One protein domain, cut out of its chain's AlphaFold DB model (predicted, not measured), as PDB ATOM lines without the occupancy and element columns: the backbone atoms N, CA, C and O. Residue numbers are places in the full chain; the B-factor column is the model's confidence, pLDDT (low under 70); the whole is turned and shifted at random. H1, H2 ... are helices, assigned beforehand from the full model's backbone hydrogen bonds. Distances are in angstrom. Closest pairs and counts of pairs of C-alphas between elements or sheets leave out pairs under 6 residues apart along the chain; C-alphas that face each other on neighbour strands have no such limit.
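Overview. This is residues 137 to 243 of the 437 residues of an uncharacterized protein of Rhodospirillaceae bacterium (UniProt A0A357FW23). The model is a slab of helices in two layers: the longest helix, H3, and H4 make one layer as a helical hairpin, and H2 and H1 make the other, H2 crossing over H3 as an X and H1 packing on H4. H1 and H2 begin close together and spread apart, and after H4 a long tail with no named element, residues 228 to 243, folds back toward the helices. The printed part has 107 residues with four named helices, in the order H1, H2, H3, H4, and no named strand; the class is all helix. The whole is compact, with a radius of gyration of the C-alphas of 13.8 A, and only just flat, with spans of 38 by 36 by 20 A.

Along the chain. H3, residues 186 to 206, is the longest helix by residues and measures 30.5 A from first to last C-alpha. It begins with C-alpha 186 at (125.056, 124.529, 165.615) and ends with C-alpha 206 at (123.171, 151.345, 151.122). H2, residues 160 to 175, measures 23.7 A. H4, residues 215 to 227, measures 18.5 A and ends with C-alpha 227 at (126.418, 120.473, 152.580). H1, residues 138 to 146, measures 12.0 A and begins with C-alpha 138 at (136.743, 134.693, 145.755).

Arrangement. H2 and H4 are the hubs, touching three other helices each. H2 and H3 touch at a steep tilt of 53 degrees, opposite ways; their closest C-alphas, of Gly 173 and Ala 193, are 4.0 A apart. H3 and H4 form a helical hairpin at a shallow tilt of 21 degrees, opposite ways. Residues 194 to 201 of H3 alone touch H4, with residues 215 to 220 of H4; the closest C-alphas, of Leu 198 and Gly 216, are 5.6 A apart. H2 touches H4 with residues 162 to 166 alone, about perpendicular at 74 degrees; the closest C-alphas, of Ile 166 and Gly 216, are 6.1 A apart. H1 and H4 touch and run the same way at 35.2 degrees, only just a steep tilt, with the closest C-alphas, of Ser 146 and Gly 226, 3.9 A apart. H2 touches H1 with residues 160 to 164 alone, at a steep tilt of 46 degrees, the same way; the closest C-alphas, of Lys 138 and Asp 160, are 4.7 A apart. H1 and H3 are apart. The helix packing is mostly crossed, with one of the five touching pairs at a shallow tilt. In H1, H3 and H4 every O i to N i+4 pair is within hydrogen-bond range, and in H2 11 of 12 are.

Size, cuts and confidence. The two C-alphas farthest apart, of Ser 151 and Tyr 180, are 42.5 A apart. The link from H1 to H2 is long, with 13 residues; those from H2 to H3 and from H3 to H4 are short. The printed part has no cut. Its mean pLDDT is 77.2, and residues 176 to 189 and 228 to 243 are under 70.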
ATOM      1  N   THR A 137     141.591 134.340 146.502       88.19
ATOM      2  CA  THR A 137     140.589 134.832 145.556       88.19
ATOM      3  C   THR A 137     139.189 134.404 146.004       88.19
ATOM      4  O   THR A 137     139.029 133.406 146.712       88.19
ATOM      5  N   LYS A 138     138.144 135.108 145.553       90.69
ATOM      6  CA  LYS A 138     136.743 134.693 145.755       90.69
ATOM      7  C   LYS A 138     136.470 133.284 145.241       90.69
ATOM      8  O   LYS A 138     135.725 132.540 145.862       90.69
ATOM      9  N   VAL A 139     137.113 132.907 144.135       90.56
ATOM     10  CA  VAL A 139     136.975 131.582 143.523       90.56
ATOM     11  C   VAL A 139     137.555 130.515 144.446       90.56
ATOM     12  O   VAL A 139     136.910 129.500 144.681       90.56
ATOM     13  N   ARG A 140     138.722 130.777 145.046       85.62
ATOM     14  CA  ARG A 140     139.343 129.878 146.020       85.62
ATOM     15  C   ARG A 140     138.540 129.774 147.318       85.62
ATOM     16  O   ARG A 140     138.388 128.674 147.839       85.62
ATOM     17  N   MET A 141     137.988 130.886 147.817       84.00
ATOM     18  CA  MET A 141     137.069 130.877 148.968       84.00
ATOM     19  C   MET A 141     135.817 130.040 148.669       84.00
ATOM     20  O   MET A 141     135.494 129.118 149.412       84.00
ATOM     21  N   ALA A 142     135.151 130.294 147.541       86.38
ATOM     22  CA  ALA A 142     133.977 129.544 147.106       86.38
ATOM     23  C   ALA A 142     134.267 128.048 146.897       86.38
ATOM     24  O   ALA A 142     133.466 127.204 147.298       86.38
ATOM     25  N   SER A 143     135.423 127.714 146.319       85.19
ATOM     26  CA  SER A 143     135.886 126.337 146.126       85.19
ATOM     27  C   SER A 143     136.074 125.611 147.457       85.19
ATOM     28  O   SER A 143     135.567 124.508 147.626       85.19
ATOM     29  N   ALA A 144     136.705 126.250 148.444       77.44
ATOM     30  CA  ALA A 144     136.881 125.667 149.772       77.44
ATOM     31  C   ALA A 144     135.553 125.450 150.518       77.44
ATOM     32  O   ALA A 144     135.389 124.469 151.244       77.44
ATOM     33  N   ILE A 145     134.583 126.348 150.324       80.31
ATOM     34  CA  ILE A 145     133.252 126.237 150.935       80.31
ATOM     35  C   ILE A 145     132.440 125.108 150.284       80.31
ATOM     36  O   ILE A 145     131.829 124.308 150.994       80.31
ATOM     37  N   SER A 146     132.444 125.032 148.954       82.62
ATOM     38  CA  SER A 146     131.601 124.109 148.179       82.62
ATOM     39  C   SER A 146     132.241 122.751 147.886       82.62
ATOM     40  O   SER A 146     131.538 121.824 147.497       82.62
ATOM     41  N   ASN A 147     133.561 122.629 148.050       80.94
ATOM     42  CA  ASN A 147     134.378 121.515 147.560       80.94
ATOM     43  C   ASN A 147     134.327 121.320 146.027       80.94
ATOM     44  O   ASN A 147     134.608 120.241 145.512       80.94
ATOM     45  N   ILE A 148     133.970 122.368 145.281       86.19
ATOM     46  CA  ILE A 148     133.948 122.351 143.815       86.19
ATOM     47  C   ILE A 148     135.276 122.908 143.292       86.19
ATOM     48  O   ILE A 148     135.725 123.942 143.792       86.19
ATOM     49  N   PRO A 149     135.914 122.288 142.281       90.31
ATOM     50  CA  PRO A 149     137.154 122.804 141.709       90.31
ATOM     51  C   PRO A 149     137.029 124.260 141.245       90.31
ATOM     52  O   PRO A 149     136.055 124.630 140.590       90.31
ATOM     53  N   GLU A 150     138.050 125.081 141.512       91.19
ATOM     54  CA  GLU A 150     138.078 126.501 141.114       91.19
ATOM     55  C   GLU A 150     137.771 126.714 139.618       91.19
ATOM     56  O   GLU A 150     137.126 127.692 139.242       91.19
ATOM     57  N   SER A 151     138.183 125.773 138.759       93.25
ATOM     58  CA  SER A 151     137.941 125.814 137.312       93.25
ATOM     59  C   SER A 151     136.463 125.778 136.923       93.25
ATOM     60  O   SER A 151     136.138 126.179 135.806       93.25
ATOM     61  N   GLU A 152     135.582 125.319 137.808       93.00
ATOM     62  CA  GLU A 152     134.141 125.190 137.568       93.00
ATOM     63  C   GLU A 152     133.346 126.409 138.072       93.00
ATOM     64  O   GLU A 152     132.223 126.636 137.633       93.00
ATOM     65  N   LEU A 153     133.941 127.260 138.919       90.62
ATOM     66  CA  LEU A 153     133.273 128.385 139.594       90.62
ATOM     67  C   LEU A 153     133.504 129.730 138.881       90.62
ATOM     68  O   LEU A 153     134.077 130.676 139.425       90.62
ATOM     69  N   LYS A 154     133.057 129.835 137.625       81.00
ATOM     70  CA  LYS A 154     133.417 130.961 136.731       81.00
ATOM     71  C   LYS A 154     132.577 132.234 136.894       81.00
ATOM     72  O   LYS A 154     132.981 133.288 136.406       81.00
ATOM     73  N   HIS A 155     131.418 132.163 137.551       86.38
ATOM     74  CA  HIS A 155     130.396 133.223 137.512       86.38
ATOM     75  C   HIS A 155     130.009 133.782 138.892       86.38
ATOM     76  O   HIS A 155     128.859 134.139 139.129       86.38
ATOM     77  N   LEU A 156     130.973 133.884 139.809       93.88
ATOM     78  CA  LEU A 156     130.736 134.435 141.147       93.88
ATOM     79  C   LEU A 156     130.645 135.977 141.127       93.88
ATOM     80  O   LEU A 156     131.535 136.621 140.548       93.88
ATOM     81  N   PRO A 157     129.638 136.589 141.782       95.75
ATOM     82  CA  PRO A 157     129.509 138.044 141.874       95.75
ATOM     83  C   PRO A 157     130.611 138.664 142.745       95.75
ATOM     84  O   PRO A 157     131.321 137.965 143.466       95.75
ATOM     85  N   GLY A 158     130.757 139.986 142.670       95.69
ATOM     86  CA  GLY A 158     131.630 140.767 143.548       95.69
ATOM     87  C   GLY A 158     133.129 140.614 143.298       95.69
ATOM     88  O   GLY A 158     133.583 139.964 142.355       95.69
ATOM     89  N   THR A 159     133.914 141.249 144.155       95.56
ATOM     90  CA  THR A 159     135.382 141.210 144.192       95.56
ATOM     91  C   THR A 159     135.884 140.319 145.330       95.56
ATOM     92  O   THR A 159     135.125 139.965 146.231       95.56
ATOM     93  N   ASP A 160     137.177 139.983 145.337       92.12
ATOM     94  CA  ASP A 160     137.783 139.206 146.430       92.12
ATOM     95  C   ASP A 160     137.627 139.905 147.794       92.12
ATOM     96  O   ASP A 160     137.388 139.256 148.808       92.12
ATOM     97  N   ALA A 161     137.720 141.240 147.824       90.12
ATOM     98  CA  ALA A 161     137.526 142.029 149.040       90.12
ATOM     99  C   ALA A 161     136.073 141.994 149.538       90.12
ATOM    100  O   ALA A 161     135.839 141.873 150.741       90.12
ATOM    101  N   GLU A 162     135.094 142.055 148.632       93.38
ATOM    102  CA  GLU A 162     133.682 141.961 149.011       93.38
ATOM    103  C   GLU A 162     133.323 140.548 149.501       93.38
ATOM    104  O   GLU A 162     132.603 140.422 150.482       93.38
ATOM    105  N   TRP A 163     133.894 139.486 148.918       89.62
ATOM    106  CA  TRP A 163     133.736 138.120 149.443       89.62
ATOM    107  C   TRP A 163     134.293 137.967 150.859       89.62
ATOM    108  O   TRP A 163     133.618 137.415 151.724       89.62
ATOM    109  N   ARG A 164     135.486 138.513 151.129       85.75
ATOM    110  CA  ARG A 164     136.016 138.558 152.500       85.75
ATOM    111  C   ARG A 164     135.078 139.308 153.436       85.75
ATOM    112  O   ARG A 164     134.851 138.861 154.549       85.75
ATOM    113  N   THR A 165     134.527 140.427 152.974       88.88
ATOM    114  CA  THR A 165     133.594 141.248 153.754       88.88
ATOM    115  C   THR A 165     132.333 140.472 154.126       88.88
ATOM    116  O   THR A 165     131.929 140.499 155.282       88.88
ATOM    117  N   ILE A 166     131.751 139.737 153.177       88.62
ATOM    118  CA  ILE A 166     130.580 138.884 153.414       88.62
ATOM    119  C   ILE A 166     130.879 137.788 154.436       88.62
ATOM    120  O   ILE A 166     130.079 137.575 155.340       88.62
ATOM    121  N   ILE A 167     132.058 137.167 154.373       84.62
ATOM    122  CA  ILE A 167     132.466 136.203 155.402       84.62
ATOM    123  C   ILE A 167     132.550 136.881 156.777       84.62
ATOM    124  O   ILE A 167     132.028 136.353 157.750       84.62
ATOM    125  N   LEU A 168     133.120 138.088 156.874       83.69
ATOM    126  CA  LEU A 168     133.139 138.830 158.143       83.69
ATOM    127  C   LEU A 168     131.728 139.199 158.630       83.69
ATOM    128  O   LEU A 168     131.501 139.259 159.833       83.69
ATOM    129  N   PHE A 169     130.770 139.436 157.732       87.25
ATOM    130  CA  PHE A 169     129.375 139.673 158.113       87.25
ATOM    131  C   PHE A 169     128.702 138.418 158.677       87.25
ATOM    132  O   PHE A 169     127.966 138.541 159.654       87.25
ATOM    133  N   HIS A 170     128.978 137.236 158.111       84.44
ATOM    134  CA  HIS A 170     128.568 135.945 158.688       84.44
ATOM    135  C   HIS A 170     129.090 135.809 160.113       84.44
ATOM    136  O   HIS A 170     128.328 135.629 161.058       84.44
ATOM    137  N   GLU A 171     130.387 136.025 160.281       78.06
ATOM    138  CA  GLU A 171     131.051 135.939 161.574       78.06
ATOM    139  C   GLU A 171     130.519 136.941 162.617       78.06
ATOM    140  O   GLU A 171     130.296 136.584 163.774       78.06
ATOM    141  N   VAL A 172     130.238 138.187 162.219       80.38
ATOM    142  CA  VAL A 172     129.551 139.170 163.078       80.38
ATOM    143  C   VAL A 172     128.135 138.708 163.433       80.38
ATOM    144  O   VAL A 172     127.658 138.954 164.538       80.38
ATOM    145  N   GLY A 173     127.468 137.975 162.543       78.81
ATOM    146  CA  GLY A 173     126.176 137.359 162.822       78.81
ATOM    147  C   GLY A 173     126.184 136.449 164.050       78.81
ATOM    148  O   GLY A 173     125.202 136.435 164.797       78.81
ATOM    149  N   HIS A 174     127.303 135.777 164.331       74.31
ATOM    150  CA  HIS A 174     127.462 134.959 165.532       74.31
ATOM    151  C   HIS A 174     127.595 135.779 166.828       74.31
ATOM    152  O   HIS A 174     127.230 135.275 167.888       74.31
ATOM    153  N   THR A 175     128.040 137.045 166.790       71.75
ATOM    154  CA  THR A 175     128.231 137.845 168.023       71.75
ATOM    155  C   THR A 175     126.918 138.282 168.661       71.75
ATOM    156  O   THR A 175     126.851 138.491 169.870       71.75
ATOM    157  N   SER A 176     125.860 138.393 167.858       64.12
ATOM    158  CA  SER A 176     124.510 138.735 168.318       64.12
ATOM    159  C   SER A 176     123.761 137.556 168.958       64.12
ATOM    160  O   SER A 176     122.689 137.735 169.540       64.12
ATOM    161  N   GLN A 177     124.311 136.342 168.860       61.84
ATOM    162  CA  GLN A 177     123.676 135.124 169.341       61.84
ATOM    163  C   GLN A 177     124.119 134.848 170.780       61.84
ATOM    164  O   GLN A 177     125.298 134.663 171.067       61.84
ATOM    165  N   THR A 178     123.169 134.844 171.715       53.03
ATOM    166  CA  THR A 178     123.452 134.615 173.137       53.03
ATOM    167  C   THR A 178     124.065 133.224 173.375       53.03
ATOM    168  O   THR A 178     123.439 132.238 172.982       53.03
ATOM    169  N   PRO A 179     125.205 133.113 174.084       46.19
ATOM    170  CA  PRO A 179     125.911 131.844 174.308       46.19
ATOM    171  C   PRO A 179     125.200 130.858 175.260       46.19
ATOM    172  O   PRO A 179     125.602 129.704 175.345       46.19
ATOM    173  N   TYR A 180     124.119 131.255 175.951       40.56
ATOM    174  CA  TYR A 180     123.418 130.410 176.947       40.56
ATOM    175  C   TYR A 180     122.579 129.273 176.392       40.56
ATOM    176  O   TYR A 180     121.999 128.500 177.152       40.56
ATOM    177  N   ASP A 181     122.556 129.130 175.081       45.53
ATOM    178  CA  ASP A 181     122.016 127.951 174.445       45.53
ATOM    179  C   ASP A 181     123.220 127.119 173.973       45.53
ATOM    180  O   ASP A 181     123.439 126.909 172.792       45.53
ATOM    181  N   LEU A 182     124.042 126.627 174.907       39.41
ATOM    182  CA  LEU A 182     125.037 125.575 174.615       39.41
ATOM    183  C   LEU A 182     124.360 124.270 174.135       39.41
ATOM    184  O   LEU A 182     125.027 123.353 173.664       39.41
ATOM    185  N   ASN A 183     123.024 124.218 174.232       41.56
ATOM    186  CA  ASN A 183     122.143 123.239 173.602       41.56
ATOM    187  C   ASN A 183     121.491 123.748 172.296       41.56
ATOM    188  O   ASN A 183     120.700 123.010 171.702       41.56
ATOM    189  N   ARG A 184     121.782 124.973 171.821       49.75
ATOM    190  CA  ARG A 184     121.410 125.371 170.459       49.75
ATOM    191  C   ARG A 184     122.208 124.523 169.508       49.75
ATOM    192  O   ARG A 184     123.433 124.500 169.510       49.75
ATOM    193  N   ASP A 185     121.450 123.871 168.653       57.53
ATOM    194  CA  ASP A 185     121.962 123.222 167.475       57.53
ATOM    195  C   ASP A 185     122.823 124.202 166.668       57.53
ATOM    196  O   ASP A 185     122.384 125.302 166.313       57.53
ATOM    197  N   LYS A 186     124.066 123.786 166.401       63.97
ATOM    198  CA  LYS A 186     125.056 124.529 165.615       63.97
ATOM    199  C   LYS A 186     124.456 124.989 164.284       63.97
ATOM    200  O   LYS A 186     124.718 126.106 163.859       63.97
ATOM    201  N   LEU A 187     123.559 124.197 163.694       63.31
ATOM    202  CA  LEU A 187     122.819 124.548 162.482       63.31
ATOM    203  C   LEU A 187     121.999 125.841 162.617       63.31
ATOM    204  O   LEU A 187     122.031 126.692 161.733       63.31
ATOM    205  N   MET A 188     121.280 126.011 163.730       65.06
ATOM    206  CA  MET A 188     120.470 127.208 163.982       65.06
ATOM    207  C   MET A 188     121.345 128.444 164.206       65.06
ATOM    208  O   MET A 188     120.965 129.551 163.825       65.06
ATOM    209  N   SER A 189     122.518 128.252 164.814       69.94
ATOM    210  CA  SER A 189     123.507 129.318 164.979       69.94
ATOM    211  C   SER A 189     124.068 129.776 163.629       69.94
ATOM    212  O   SER A 189     124.044 130.970 163.330       69.94
ATOM    213  N   GLU A 190     124.491 128.842 162.775       73.12
ATOM    214  CA  GLU A 190     124.962 129.145 161.416       73.12
ATOM    215  C   GLU A 190     123.889 129.847 160.579       73.12
ATOM    216  O   GLU A 190     124.158 130.854 159.935       73.12
ATOM    217  N   ALA A 191     122.643 129.388 160.661       73.50
ATOM    218  CA  ALA A 191     121.537 130.004 159.945       73.50
ATOM    219  C   ALA A 191     121.245 131.445 160.379       73.50
ATOM    220  O   ALA A 191     120.995 132.320 159.551       73.50
ATOM    221  N   GLY A 192     121.272 131.701 161.691       73.94
ATOM    222  CA  GLY A 192     121.121 133.054 162.220       73.94
ATOM    223  C   GLY A 192     122.258 133.974 161.769       73.94
ATOM    224  O   GLY A 192     122.035 135.166 161.536       73.94
ATOM    225  N   ALA A 193     123.461 133.422 161.612       77.50
ATOM    226  CA  ALA A 193     124.616 134.144 161.099       77.50
ATOM    227  C   ALA A 193     124.462 134.464 159.605       77.50
ATOM    228  O   ALA A 193     124.601 135.630 159.237       77.50
ATOM    229  N   ASP A 194     124.034 133.503 158.781       79.75
ATOM    230  CA  ASP A 194     123.727 133.708 157.357       79.75
ATOM    231  C   ASP A 194     122.630 134.780 157.156       79.75
ATOM    232  O   ASP A 194     122.750 135.679 156.318       79.75
ATOM    233  N   GLN A 195     121.561 134.758 157.961       83.12
ATOM    234  CA  GLN A 195     120.491 135.759 157.865       83.12
ATOM    235  C   GLN A 195     120.961 137.160 158.284       83.12
ATOM    236  O   GLN A 195     120.569 138.178 157.692       83.12
ATOM    237  N   THR A 196     121.808 137.227 159.312       82.56
ATOM    238  CA  THR A 196     122.427 138.486 159.731       82.56
ATOM    239  C   THR A 196     123.345 139.001 158.632       82.56
ATOM    240  O   THR A 196     123.249 140.169 158.268       82.56
ATOM    241  N   MET A 197     124.145 138.130 158.020       88.38
ATOM    242  CA  MET A 197     125.012 138.460 156.894       88.38
ATOM    243  C   MET A 197     124.241 139.097 155.735       88.38
ATOM    244  O   MET A 197     124.656 140.149 155.255       88.38
ATOM    245  N   LEU A 198     123.101 138.530 155.324       88.94
ATOM    246  CA  LEU A 198     122.248 139.123 154.280       88.94
ATOM    247  C   LEU A 198     121.715 140.510 154.668       88.94
ATOM    248  O   LEU A 198     121.654 141.427 153.845       88.94
ATOM    249  N   THR A 199     121.343 140.681 155.938       90.06
ATOM    250  CA  THR A 199     120.885 141.976 156.464       90.06
ATOM    251  C   THR A 199     122.015 143.007 156.418       90.06
ATOM    252  O   THR A 199     121.818 144.128 155.947       90.06
ATOM    253  N   LEU A 200     123.216 142.611 156.843       90.06
ATOM    254  CA  LEU A 200     124.409 143.451 156.825       90.06
ATOM    255  C   LEU A 200     124.877 143.765 155.402       90.06
ATOM    256  O   LEU A 200     125.294 144.893 155.157       90.06
ATOM    257  N   GLU A 201     124.761 142.830 154.454       94.06
ATOM    258  CA  GLU A 201     125.036 143.079 153.033       94.06
ATOM    259  C   GLU A 201     124.152 144.208 152.503       94.06
ATOM    260  O   GLU A 201     124.660 145.149 151.888       94.06
ATOM    261  N   LYS A 202     122.845 144.161 152.783       93.94
ATOM    262  CA  LYS A 202     121.911 145.211 152.362       93.94
ATOM    263  C   LYS A 202     122.298 146.577 152.929       93.94
ATOM    264  O   LYS A 202     122.376 147.551 152.184       93.94
ATOM    265  N   GLU A 203     122.586 146.650 154.224       95.56
ATOM    266  CA  GLU A 203     123.036 147.895 154.851       95.56
ATOM    267  C   GLU A 203     124.378 148.389 154.289       95.56
ATOM    268  O   GLU A 203     124.575 149.586 154.074       95.56
ATOM    269  N   ALA A 204     125.311 147.475 154.025       94.88
ATOM    270  CA  ALA A 204     126.614 147.791 153.457       94.88
ATOM    271  C   ALA A 204     126.502 148.320 152.019       94.88
ATOM    272  O   ALA A 204     127.247 149.232 151.659       94.88
ATOM    273  N   LEU A 205     125.560 147.801 151.222       95.62
ATOM    274  CA  LEU A 205     125.226 148.321 149.891       95.62
ATOM    275  C   LEU A 205     124.675 149.749 149.976       95.62
ATOM    276  O   LEU A 205     125.132 150.628 149.246       95.62
ATOM    277  N   GLU A 206     123.743 150.007 150.898       96.00
ATOM    278  CA  GLU A 206     123.171 151.345 151.122       96.00
ATOM    279  C   GLU A 206     124.239 152.369 151.550       96.00
ATOM    280  O   GLU A 206     124.164 153.544 151.186       96.00
ATOM    281  N   ARG A 207     125.268 151.918 152.280       94.75
ATOM    282  CA  ARG A 207     126.410 152.737 152.721       94.75
ATOM    283  C   ARG A 207     127.570 152.785 151.715       94.75
ATOM    284  O   ARG A 207     128.546 153.491 151.961       94.75
ATOM    285  N   GLY A 208     127.494 152.050 150.604       95.06
ATOM    286  CA  GLY A 208     128.553 151.971 149.590       95.06
ATOM    287  C   GLY A 208     129.831 151.248 150.039       95.06
ATOM    288  O   GLY A 208     130.871 151.412 149.402       95.06
ATOM    289  N   ILE A 209     129.758 150.468 151.124       93.44
ATOM    290  CA  ILE A 209     130.849 149.625 151.642       93.44
ATOM    291  C   ILE A 209     131.066 148.427 150.710       93.44
ATOM    292  O   ILE A 209     132.195 148.102 150.350       93.44
ATOM    293  N   ILE A 210     129.967 147.805 150.282       94.62
ATOM    294  CA  ILE A 210     129.921 146.828 149.192       94.62
ATOM    295  C   ILE A 210     129.245 147.508 147.999       94.62
ATOM    296  O   ILE A 210     128.384 148.372 148.174       94.62
ATOM    297  N   LYS A 211     129.648 147.156 146.777       96.25
ATOM    298  CA  LYS A 211     129.089 147.719 145.536       96.25
ATOM    299  C   LYS A 211     128.283 146.700 144.745       96.25
ATOM    300  O   LYS A 211     127.411 147.092 143.972       96.25
ATOM    301  N   THR A 212     128.588 145.416 144.906       96.25
ATOM    302  CA  THR A 212     127.939 144.346 144.151       96.25
ATOM    303  C   THR A 212     126.888 143.643 145.009       96.25
ATOM    304  O   THR A 212     127.253 143.098 146.045       96.25
ATOM    305  N   PRO A 213     125.606 143.623 144.607       93.19
ATOM    306  CA  PRO A 213     124.580 142.878 145.329       93.19
ATOM    307  C   PRO A 213     124.657 141.370 145.055       93.19
ATOM    308  O   PRO A 213     125.133 140.943 143.998       93.19
ATOM    309  N   GLY A 214     124.112 140.575 145.977       89.69
ATOM    310  CA  GLY A 214     123.910 139.133 145.809       89.69
ATOM    311  C   GLY A 214     125.155 138.296 146.101       89.69
ATOM    312  O   GLY A 214     125.238 137.145 145.668       89.69
ATOM    313  N   ILE A 215     126.142 138.856 146.805       93.00
ATOM    314  CA  ILE A 215     127.335 138.119 147.224       93.00
ATOM    315  C   ILE A 215     126.992 137.202 148.399       93.00
ATOM    316  O   ILE A 215     127.425 136.053 148.391       93.00
ATOM    317  N   GLY A 216     126.179 137.655 149.359       89.25
ATOM    318  CA  GLY A 216     125.697 136.819 150.458       89.25
ATOM    319  C   GLY A 216     124.884 135.626 149.953       89.25
ATOM    320  O   GLY A 216     125.154 134.489 150.327       89.25
ATOM    321  N   GLU A 217     123.985 135.842 148.989       89.44
ATOM    322  CA  GLU A 217     123.255 134.749 148.329       89.44
ATOM    323  C   GLU A 217     124.195 133.758 147.620       89.44
ATOM    324  O   GLU A 217     123.982 132.546 147.660       89.44
ATOM    325  N   ALA A 218     125.245 134.251 146.954       91.00
ATOM    326  CA  ALA A 218     126.244 133.392 146.323       91.00
ATOM    327  C   ALA A 218     127.051 132.592 147.355       91.00
ATOM    328  O   ALA A 218     127.313 131.411 147.136       91.00
ATOM    329  N   PHE A 219     127.412 133.210 148.480       88.88
ATOM    330  CA  PHE A 219     128.089 132.553 149.594       88.88
ATOM    331  C   PHE A 219     127.237 131.415 150.174       88.88
ATOM    332  O   PHE A 219     127.708 130.282 150.283       88.88
ATOM    333  N   MET A 220     125.957 131.677 150.435       85.00
ATOM    334  CA  MET A 220     124.997 130.683 150.928       85.00
ATOM    335  C   MET A 220     124.804 129.532 149.936       85.00
ATOM    336  O   MET A 220     124.817 128.367 150.326       85.00
ATOM    337  N   ALA A 221     124.732 129.837 148.639       86.69
ATOM    338  CA  ALA A 221     124.683 128.820 147.596       86.69
ATOM    339  C   ALA A 221     125.937 127.926 147.585       86.69
ATOM    340  O   ALA A 221     125.821 126.715 147.411       86.69
ATOM    341  N   MET A 222     127.137 128.480 147.815       87.75
ATOM    342  CA  MET A 222     128.356 127.665 147.934       87.75
ATOM    343  C   MET A 222     128.300 126.740 149.154       87.75
ATOM    344  O   MET A 222     128.741 125.594 149.065       87.75
ATOM    345  N   ARG A 223     127.743 127.208 150.280       81.06
ATOM    346  CA  ARG A 223     127.543 126.377 151.479       81.06
ATOM    347  C   ARG A 223     126.559 125.239 151.207       81.06
ATOM    348  O   ARG A 223     126.867 124.100 151.545       81.06
ATOM    349  N   ALA A 224     125.447 125.509 150.520       80.31
ATOM    350  CA  ALA A 224     124.480 124.484 150.110       80.31
ATOM    351  C   ALA A 224     125.094 123.423 149.175       80.31
ATOM    352  O   ALA A 224     124.834 122.233 149.321       80.31
ATOM    353  N   LEU A 225     125.973 123.822 148.249       84.69
ATOM    354  CA  LEU A 225     126.717 122.870 147.412       84.69
ATOM    355  C   LEU A 225     127.644 121.968 148.237       84.69
ATOM    356  O   LEU A 225     127.753 120.775 147.959       84.69
ATOM    357  N   GLY A 226     128.274 122.524 149.276       78.81
ATOM    358  CA  GLY A 226     129.150 121.781 150.179       78.81
ATOM    359  C   GLY A 226     128.417 120.899 151.198       78.81
ATOM    360  O   GLY A 226     129.021 119.956 151.712       78.81
ATOM    361  N   SER A 227     127.138 121.157 151.496       72.88
ATOM    362  CA  SER A 227     126.418 120.473 152.580       72.88
ATOM    363  C   SER A 227     126.063 119.016 152.263       72.88
ATOM    364  O   SER A 227     125.912 118.218 153.180       72.88
ATOM    365  N   ILE A 228     125.973 118.642 150.980       69.44
ATOM    366  CA  ILE A 228     125.717 117.258 150.524       69.44
ATOM    367  C   ILE A 228     127.045 116.541 150.186       69.44
ATOM    368  O   ILE A 228     127.154 115.800 149.210       69.44
ATOM    369  N   SER A 229     128.110 116.815 150.944       64.88
ATOM    370  CA  SER A 229     129.405 116.128 150.815       64.88
ATOM    371  C   SER A 229     129.783 115.428 152.119       64.88
ATOM    372  O   SER A 229     129.515 115.921 153.217       64.88
ATOM    373  N   VAL A 230     130.376 114.240 152.007       52.06
ATOM    374  CA  VAL A 230     130.646 113.328 153.135       52.06
ATOM    375  C   VAL A 230     131.639 113.927 154.116       52.06
ATOM    376  O   VAL A 230     131.504 113.789 155.331       52.06
ATOM    377  N   LEU A 231     132.616 114.654 153.574       45.22
ATOM    378  CA  LEU A 231     133.750 115.215 154.302       45.22
ATOM    379  C   LEU A 231     133.364 116.298 155.324       45.22
ATOM    380  O   LEU A 231     134.186 116.656 156.162       45.22
ATOM    381  N   LYS A 232     132.124 116.802 155.288       50.47
ATOM    382  CA  LYS A 232     131.647 117.909 156.134       50.47
ATOM    383  C   LYS A 232     130.657 117.498 157.223       50.47
ATOM    384  O   LYS A 232     130.250 118.333 158.027       50.47
ATOM    385  N   PHE A 233     130.328 116.208 157.321       43.50
ATOM    386  CA  PHE A 233     129.438 115.696 158.371       43.50
ATOM    387  C   PHE A 233     130.052 115.734 159.780       43.50
ATOM    388  O   PHE A 233     129.361 115.532 160.779       43.50
ATOM    389  N   HIS A 234     131.349 116.030 159.880       36.97
ATOM    390  CA  HIS A 234     132.044 116.250 161.139       36.97
ATOM    391  C   HIS A 234     131.870 117.692 161.620       36.97
ATOM    392  O   HIS A 234     132.829 118.439 161.720       36.97
ATOM    393  N   GLY A 235     130.629 118.081 161.911       42.75
ATOM    394  CA  GLY A 235     130.330 119.152 162.862       42.75
ATOM    395  C   GLY A 235     130.825 120.568 162.551       42.75
ATOM    396  O   GLY A 235     130.611 121.419 163.401       42.75
ATOM    397  N   ASP A 236     131.424 120.875 161.401       47.97
ATOM    398  CA  ASP A 236     132.068 122.172 161.156       47.97
ATOM    399  C   ASP A 236     131.351 122.993 160.086       47.97
ATOM    400  O   ASP A 236     131.510 122.749 158.894       47.97
ATOM    401  N   HIS A 237     130.570 123.984 160.532       47.47
ATOM    402  CA  HIS A 237     130.253 125.238 159.823       47.47
ATOM    403  C   HIS A 237     129.779 125.115 158.356       47.47
ATOM    404  O   HIS A 237     129.959 126.029 157.559       47.47
ATOM    405  N   SER A 238     129.216 123.970 157.960       49.81
ATOM    406  CA  SER A 238     129.043 123.602 156.541       49.81
ATOM    407  C   SER A 238     127.601 123.620 156.057       49.81
ATOM    408  O   SER A 238     127.294 123.115 154.981       49.81
ATOM    409  N   THR A 239     126.707 124.197 156.838       51.66
ATOM    410  CA  THR A 239     125.294 124.275 156.499       51.66
ATOM    411  C   THR A 239     125.002 125.681 156.009       51.66
ATOM    412  O   THR A 239     125.383 126.644 156.673       51.66
ATOM    413  N   GLY A 240     124.422 125.807 154.812       49.16
ATOM    414  CA  GLY A 240     123.836 127.067 154.347       49.16
ATOM    415  C   GLY A 240     122.699 127.522 155.273       49.16
ATOM    416  O   GLY A 240     122.485 126.900 156.322       49.16
ATOM    417  N   PRO A 241     121.953 128.575 154.910       40.53
ATOM    418  CA  PRO A 241     120.886 129.081 155.761       40.53
ATOM    419  C   PRO A 241     119.965 127.942 156.172       40.53
ATOM    420  O   PRO A 241     119.485 127.168 155.342       40.53
ATOM    421  N   ALA A 242     119.627 127.880 157.455       44.06
ATOM    422  CA  ALA A 242     118.330 127.334 157.789       44.06
ATOM    423  C   ALA A 242     117.282 128.261 157.155       44.06
ATOM    424  O   ALA A 242     116.932 129.309 157.682       44.06
ATOM    425  N   VAL A 243     116.844 127.839 155.978       48.38
ATOM    426  CA  VAL A 243     115.459 127.803 155.553       48.38
ATOM    427  C   VAL A 243     114.713 129.147 155.551       48.38
ATOM    428  O   VAL A 243     114.118 129.560 156.541       48.38
TER     429      VAL A 243